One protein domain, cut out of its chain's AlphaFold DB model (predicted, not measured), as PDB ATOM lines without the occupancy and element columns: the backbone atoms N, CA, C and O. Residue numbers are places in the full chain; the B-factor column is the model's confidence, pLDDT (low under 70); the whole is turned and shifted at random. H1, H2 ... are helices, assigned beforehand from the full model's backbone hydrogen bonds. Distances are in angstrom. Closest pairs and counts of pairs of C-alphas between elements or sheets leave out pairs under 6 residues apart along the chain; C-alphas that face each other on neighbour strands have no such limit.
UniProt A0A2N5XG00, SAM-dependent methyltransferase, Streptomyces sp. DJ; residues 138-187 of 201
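This is residues 138 to 187 of the 201 residues of the protein "SAM-dependent methyltransferase" of Streptomyces sp. DJ (UniProt A0A2N5XG00). One long helix, H3, is the base of an open, flat U; H1, H2 and their links fold back over it from its first end, and H4 and H5 turn off its last, where residues 181 to 187 stick out. The printed part, 50 residues with five named helices, H1 to H5, and no named strand, is all helix, loose, with a radius of gyration of the C-alphas of 12.9 A, spanning 36 by 20 by 10 A.

Start at H3, residues 157 to 173: its residues 168 to 172 alone only just touch H4, residues 176 to 180, with 3 pairs of C-alphas within 8 A, only at the corner; the closest C-alphas, of Asp 171 and Trp 177, are 5.1 A apart. H5, residues 182 to 186, is close to H4 but not clearly touching; the closest C-alphas, of Ala 178 and Leu 185, are 7.4 A apart. H1, residues 138 to 141, is near H3, with 6 pairs of C-alphas within 10 A. H2, residues 146 to 149, is apart from H3. In H3, H4 and H5 every O i to N i+4 pair is within hydrogen-bond range; H1 and H2 are too short for one.

Find C-alpha 157 at (-22.477, 15.581, -14.990); H3 runs 24.3 A to C-alpha 173 at (-34.739, 35.697, -8.979).

The C-alphas farthest apart, of Gly 152 and Ser 186, are 36.8 A apart. The printed part has no cut and no long link; pLDDT is under 70 at residues 147 to 158.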
ATOM      1  N   MET A 138     -19.467  29.590  -6.247       86.56
ATOM      2  CA  MET A 138     -20.147  28.694  -7.173       86.56
ATOM      3  C   MET A 138     -19.799  27.228  -6.901       86.56
ATOM      4  O   MET A 138     -20.686  26.377  -6.914       86.56
ATOM      5  N   VAL A 139     -18.527  26.939  -6.634       82.75
ATOM      6  CA  VAL A 139     -18.060  25.578  -6.360       82.75
ATOM      7  C   VAL A 139     -18.543  25.137  -4.984       82.75
ATOM      8  O   VAL A 139     -19.101  24.054  -4.859       82.75
ATOM      9  N   SER A 140     -18.442  25.989  -3.963       83.19
ATOM     10  CA  SER A 140     -18.845  25.611  -2.606       83.19
ATOM     11  C   SER A 140     -20.361  25.452  -2.419       83.19
ATOM     12  O   SER A 140     -20.787  24.612  -1.630       83.19
ATOM     13  N   GLU A 141     -21.186  26.254  -3.100       87.50
ATOM     14  CA  GLU A 141     -22.639  26.326  -2.844       87.50
ATOM     15  C   GLU A 141     -23.500  25.650  -3.915       87.50
ATOM     16  O   GLU A 141     -24.607  25.169  -3.635       87.50
ATOM     17  N   TYR A 142     -23.031  25.647  -5.164       87.75
ATOM     18  CA  TYR A 142     -23.837  25.210  -6.302       87.75
ATOM     19  C   TYR A 142     -23.343  23.909  -6.915       87.75
ATOM     20  O   TYR A 142     -24.174  23.067  -7.247       87.75
ATOM     21  N   LEU A 143     -22.026  23.741  -7.015       86.94
ATOM     22  CA  LEU A 143     -21.385  22.627  -7.709       86.94
ATOM     23  C   LEU A 143     -20.267  21.967  -6.873       86.94
ATOM     24  O   LEU A 143     -19.143  21.837  -7.372       86.94
ATOM     25  N   PRO A 144     -20.523  21.538  -5.620       80.88
ATOM     26  CA  PRO A 144     -19.495  20.897  -4.795       80.88
ATOM     27  C   PRO A 144     -18.965  19.598  -5.419       80.88
ATOM     28  O   PRO A 144     -17.816  19.225  -5.185       80.88
ATOM     29  N   GLU A 145     -19.757  18.939  -6.268       75.81
ATOM     30  CA  GLU A 145     -19.406  17.710  -6.983       75.81
ATOM     31  C   GLU A 145     -18.273  17.911  -8.006       75.81
ATOM     32  O   GLU A 145     -17.617  16.944  -8.405       75.81
ATOM     33  N   ILE A 146     -17.961  19.154  -8.406       72.94
ATOM     34  CA  ILE A 146     -16.759  19.442  -9.213       72.94
ATOM     35  C   ILE A 146     -15.495  18.962  -8.485       72.94
ATOM     36  O   ILE A 146     -14.594  18.418  -9.125       72.94
ATOM     37  N   ARG A 147     -15.464  19.048  -7.147       69.06
ATOM     38  CA  ARG A 147     -14.352  18.553  -6.317       69.06
ATOM     39  C   ARG A 147     -14.166  17.032  -6.439       69.06
ATOM     40  O   ARG A 147     -13.051  16.514  -6.363       69.06
ATOM     41  N   GLU A 148     -15.258  16.304  -6.653       63.50
ATOM     42  CA  GLU A 148     -15.264  14.843  -6.806       63.50
ATOM     43  C   GLU A 148     -14.969  14.417  -8.254       63.50
ATOM     44  O   GLU A 148     -14.371  13.364  -8.501       63.50
ATOM     45  N   THR A 149     -15.288  15.284  -9.219       58.66
ATOM     46  CA  THR A 149     -15.058  15.053 -10.652       58.66
ATOM     47  C   THR A 149     -13.564  15.052 -10.999       58.66
ATOM     48  O   THR A 149     -13.135  14.249 -11.831       58.66
ATOM     49  N   GLU A 150     -12.739  15.846 -10.305       53.81
ATOM     50  CA  GLU A 150     -11.272  15.774 -10.437       53.81
ATOM     51  C   GLU A 150     -10.694  14.403 -10.027       53.81
ATOM     52  O   GLU A 150      -9.620  14.019 -10.493       53.81
ATOM     53  N   HIS A 151     -11.448  13.618  -9.246       45.56
ATOM     54  CA  HIS A 151     -11.091  12.275  -8.779       45.56
ATOM     55  C   HIS A 151     -11.774  11.139  -9.568       45.56
ATOM     56  O   HIS A 151     -11.689   9.970  -9.182       45.56
ATOM     57  N   GLY A 152     -12.435  11.447 -10.693       49.12
ATOM     58  CA  GLY A 152     -12.961  10.441 -11.624       49.12
ATOM     59  C   GLY A 152     -14.216   9.699 -11.151       49.12
ATOM     60  O   GLY A 152     -14.516   8.621 -11.665       49.12
ATOM     61  N   ARG A 153     -14.961  10.252 -10.186       48.25
ATOM     62  CA  ARG A 153     -16.270   9.741  -9.757       48.25
ATOM     63  C   ARG A 153     -17.286  10.875  -9.830       48.25
ATOM     64  O   ARG A 153     -17.198  11.815  -9.059       48.25
ATOM     65  N   CYS A 154     -18.235  10.795 -10.757       45.91
ATOM     66  CA  CYS A 154     -19.339  11.750 -10.832       45.91
ATOM     67  C   CYS A 154     -20.594  11.043 -11.383       45.91
ATOM     68  O   CYS A 154     -20.450  10.188 -12.266       45.91
ATOM     69  N   PRO A 155     -21.814  11.379 -10.908       54.97
ATOM     70  CA  PRO A 155     -23.066  11.098 -11.620       54.97
ATOM     71  C   PRO A 155     -23.034  11.678 -13.043       54.97
ATOM     72  O   PRO A 155     -22.079  12.368 -13.405       54.97
ATOM     73  N   ALA A 156     -24.070  11.452 -13.860       63.88
ATOM     74  CA  ALA A 156     -24.173  12.116 -15.160       63.88
ATOM     75  C   ALA A 156     -24.056  13.640 -14.967       63.88
ATOM     76  O   ALA A 156     -24.992  14.289 -14.508       63.88
ATOM     77  N   LEU A 157     -22.884  14.201 -15.294       66.31
ATOM     78  CA  LEU A 157     -22.477  15.581 -14.990       66.31
ATOM     79  C   LEU A 157     -23.529  16.614 -15.425       66.31
ATOM     80  O   LEU A 157     -23.698  17.647 -14.786       66.31
ATOM     81  N   ALA A 158     -24.282  16.301 -16.481       68.38
ATOM     82  CA  ALA A 158     -25.377  17.118 -16.981       68.38
ATOM     83  C   ALA A 158     -26.529  17.307 -15.974       68.38
ATOM     84  O   ALA A 158     -27.066  18.407 -15.876       68.38
ATOM     85  N   GLU A 159     -26.907  16.273 -15.219       72.81
ATOM     86  CA  GLU A 159     -28.015  16.345 -14.254       72.81
ATOM     87  C   GLU A 159     -27.633  17.185 -13.032       72.81
ATOM     88  O   GLU A 159     -28.396  18.056 -12.610       72.81
ATOM     89  N   VAL A 160     -26.414  16.986 -12.520       77.12
ATOM     90  CA  VAL A 160     -25.852  17.769 -11.408       77.12
ATOM     91  C   VAL A 160     -25.758  19.248 -11.788       77.12
ATOM     92  O   VAL A 160     -26.234  20.116 -11.055       77.12
ATOM     93  N   VAL A 161     -25.222  19.542 -12.978       81.56
ATOM     94  CA  VAL A 161     -25.118  20.916 -13.484       81.56
ATOM     95  C   VAL A 161     -26.497  21.540 -13.694       81.56
ATOM     96  O   VAL A 161     -26.708  22.686 -13.302       81.56
ATOM     97  N   GLY A 162     -27.458  20.800 -14.256       83.56
ATOM     98  CA  GLY A 162     -28.823  21.290 -14.457       83.56
ATOM     99  C   GLY A 162     -29.495  21.702 -13.146       83.56
ATOM    100  O   GLY A 162     -30.006  22.817 -13.032       83.56
ATOM    101  N   ALA A 163     -29.425  20.847 -12.124       85.75
ATOM    102  CA  ALA A 163     -29.988  21.142 -10.807       85.75
ATOM    103  C   ALA A 163     -29.309  22.348 -10.128       85.75
ATOM    104  O   ALA A 163     -29.980  23.178  -9.507       85.75
ATOM    105  N   ALA A 164     -27.986  22.469 -10.258       89.31
ATOM    106  CA  ALA A 164     -27.232  23.605  -9.736       89.31
ATOM    107  C   ALA A 164     -27.638  24.930 -10.400       89.31
ATOM    108  O   ALA A 164     -27.857  25.928  -9.707       89.31
ATOM    109  N   VAL A 165     -27.791  24.934 -11.729       91.38
ATOM    110  CA  VAL A 165     -28.214  26.111 -12.504       91.38
ATOM    111  C   VAL A 165     -29.625  26.552 -12.124       91.38
ATOM    112  O   VAL A 165     -29.850  27.748 -11.936       91.38
ATOM    113  N   GLU A 166     -30.567  25.622 -11.961       93.56
ATOM    114  CA  GLU A 166     -31.933  25.964 -11.542       93.56
ATOM    115  C   GLU A 166     -31.975  26.542 -10.122       93.56
ATOM    116  O   GLU A 166     -32.649  27.545  -9.874       93.56
ATOM    117  N   ARG A 167     -31.182  25.988  -9.195       93.81
ATOM    118  CA  ARG A 167     -31.053  26.546  -7.841       93.81
ATOM    119  C   ARG A 167     -30.480  27.964  -7.865       93.81
ATOM    120  O   ARG A 167     -31.029  28.853  -7.215       93.81
ATOM    121  N   LEU A 168     -29.416  28.195  -8.638       95.31
ATOM    122  CA  LEU A 168     -28.829  29.527  -8.798       95.31
ATOM    123  C   LEU A 168     -29.834  30.509  -9.410       95.31
ATOM    124  O   LEU A 168     -29.964  31.635  -8.935       95.31
ATOM    125  N   ARG A 169     -30.600  30.079 -10.417       95.38
ATOM    126  CA  ARG A 169     -31.651  30.894 -11.038       95.38
ATOM    127  C   ARG A 169     -32.710  31.327 -10.022       95.38
ATOM    128  O   ARG A 169     -33.076  32.501 -10.005       95.38
ATOM    129  N   ALA A 170     -33.174  30.418  -9.166       96.81
ATOM    130  CA  ALA A 170     -34.145  30.732  -8.119       96.81
ATOM    131  C   ALA A 170     -33.585  31.717  -7.073       96.81
ATOM    132  O   ALA A 170     -34.268  32.664  -6.664       96.81
ATOM    133  N   ASP A 171     -32.326  31.544  -6.669       96.88
ATOM    134  CA  ASP A 171     -31.665  32.443  -5.721       96.88
ATOM    135  C   ASP A 171     -31.417  33.844  -6.302       96.88
ATOM    136  O   ASP A 171     -31.566  34.838  -5.586       96.88
ATOM    137  N   LEU A 172     -31.082  33.939  -7.593       96.06
ATOM    138  CA  LEU A 172     -30.972  35.212  -8.308       96.06
ATOM    139  C   LEU A 172     -32.342  35.896  -8.423       96.06
ATOM    140  O   LEU A 172     -32.461  37.072  -8.090       96.06
ATOM    141  N   ALA A 173     -33.386  35.159  -8.818       97.19
ATOM    142  CA  ALA A 173     -34.739  35.697  -8.979       97.19
ATOM    143  C   ALA A 173     -35.343  36.213  -7.659       97.19
ATOM    144  O   ALA A 173     -36.045  37.221  -7.644       97.19
ATOM    145  N   SER A 174     -35.052  35.549  -6.539       97.69
ATOM    146  CA  SER A 174     -35.518  35.950  -5.202       97.69
ATOM    147  C   SER A 174     -34.621  36.992  -4.509       97.69
ATOM    148  O   SER A 174     -34.916  37.439  -3.390       97.69
ATOM    149  N   GLY A 175     -33.482  37.341  -5.116       96.81
ATOM    150  CA  GLY A 175     -32.439  38.176  -4.513       96.81
ATOM    151  C   GLY A 175     -31.726  37.530  -3.316       96.81
ATOM    152  O   GLY A 175     -30.977  38.207  -2.615       96.81
ATOM    153  N   SER A 176     -31.966  36.242  -3.051       96.81
ATOM    154  CA  SER A 176     -31.300  35.464  -1.996       96.81
ATOM    155  C   SER A 176     -29.788  35.485  -2.179       96.81
ATOM    156  O   SER A 176     -29.063  35.797  -1.236       96.81
ATOM    157  N   TRP A 177     -29.322  35.267  -3.413       96.06
ATOM    158  CA  TRP A 177     -27.897  35.305  -3.733       96.06
ATOM    159  C   TRP A 177     -27.281  36.669  -3.403       96.06
ATOM    160  O   TRP A 177     -26.315  36.739  -2.655       96.06
ATOM    161  N   ALA A 178     -27.899  37.760  -3.868       94.81
ATOM    162  CA  ALA A 178     -27.403  39.119  -3.650       94.81
ATOM    163  C   ALA A 178     -27.347  39.506  -2.165       94.81
ATOM    164  O   ALA A 178     -26.448  40.231  -1.755       94.81
ATOM    165  N   ARG A 179     -28.284  39.011  -1.344       94.94
ATOM    166  CA  ARG A 179     -28.246  39.222   0.111       94.94
ATOM    167  C   ARG A 179     -27.112  38.445   0.781       94.94
ATOM    168  O   ARG A 179     -26.514  38.967   1.714       94.94
ATOM    169  N   ARG A 180     -26.837  37.215   0.333       94.00
ATOM    170  CA  ARG A 180     -25.761  36.367   0.883       94.00
ATOM    171  C   ARG A 180     -24.367  36.818   0.440       94.00
ATOM    172  O   ARG A 180     -23.440  36.696   1.226       94.00
ATOM    173  N   HIS A 181     -24.259  37.369  -0.768       92.06
ATOM    174  CA  HIS A 181     -23.010  37.769  -1.434       92.06
ATOM    175  C   HIS A 181     -22.916  39.289  -1.647       92.06
ATOM    176  O   HIS A 181     -22.387  39.768  -2.651       92.06
ATOM    177  N   ALA A 182     -23.495  40.070  -0.731       92.19
ATOM    178  CA  ALA A 182     -23.537  41.530  -0.840       92.19
ATOM    179  C   ALA A 182     -22.133  42.160  -0.840       92.19
ATOM    180  O   ALA A 182     -21.906  43.180  -1.489       92.19
ATOM    181  N   ASP A 183     -21.188  41.529  -0.146       89.38
ATOM    182  CA  ASP A 183     -19.772  41.887  -0.138       89.38
ATOM    183  C   ASP A 183     -19.150  41.755  -1.535       89.38
ATOM    184  O   ASP A 183     -18.503  42.695  -2.000       89.38
ATOM    185  N   LEU A 184     -19.430  40.656  -2.247       89.62
ATOM    186  CA  LEU A 184     -18.940  40.428  -3.612       89.62
ATOM    187  C   LEU A 184     -19.474  41.464  -4.605       89.62
ATOM    188  O   LEU A 184     -18.754  41.863  -5.514       89.62
ATOM    189  N   LEU A 185     -20.713  41.932  -4.424       89.25
ATOM    190  CA  LEU A 185     -21.307  42.969  -5.279       89.25
ATOM    191  C   LEU A 185     -20.604  44.326  -5.151       89.25
ATOM    192  O   LEU A 185     -20.655  45.130  -6.080       89.25
ATOM    193  N   SER A 186     -19.971  44.584  -4.006       89.12
ATOM    194  CA  SER A 186     -19.215  45.814  -3.745       89.12
ATOM    195  C   SER A 186     -17.712  45.682  -4.005       89.12
ATOM    196  O   SER A 186     -16.993  46.678  -3.951       89.12
ATOM    197  N   ALA A 187     -17.223  44.468  -4.268       90.12
ATOM    198  CA  ALA A 187     -15.804  44.197  -4.420       90.12
ATOM    199  C   ALA A 187     -15.313  44.540  -5.835       90.12
ATOM    200  O   ALA A 187     -15.837  44.043  -6.829       90.12
TER     201      ALA A 187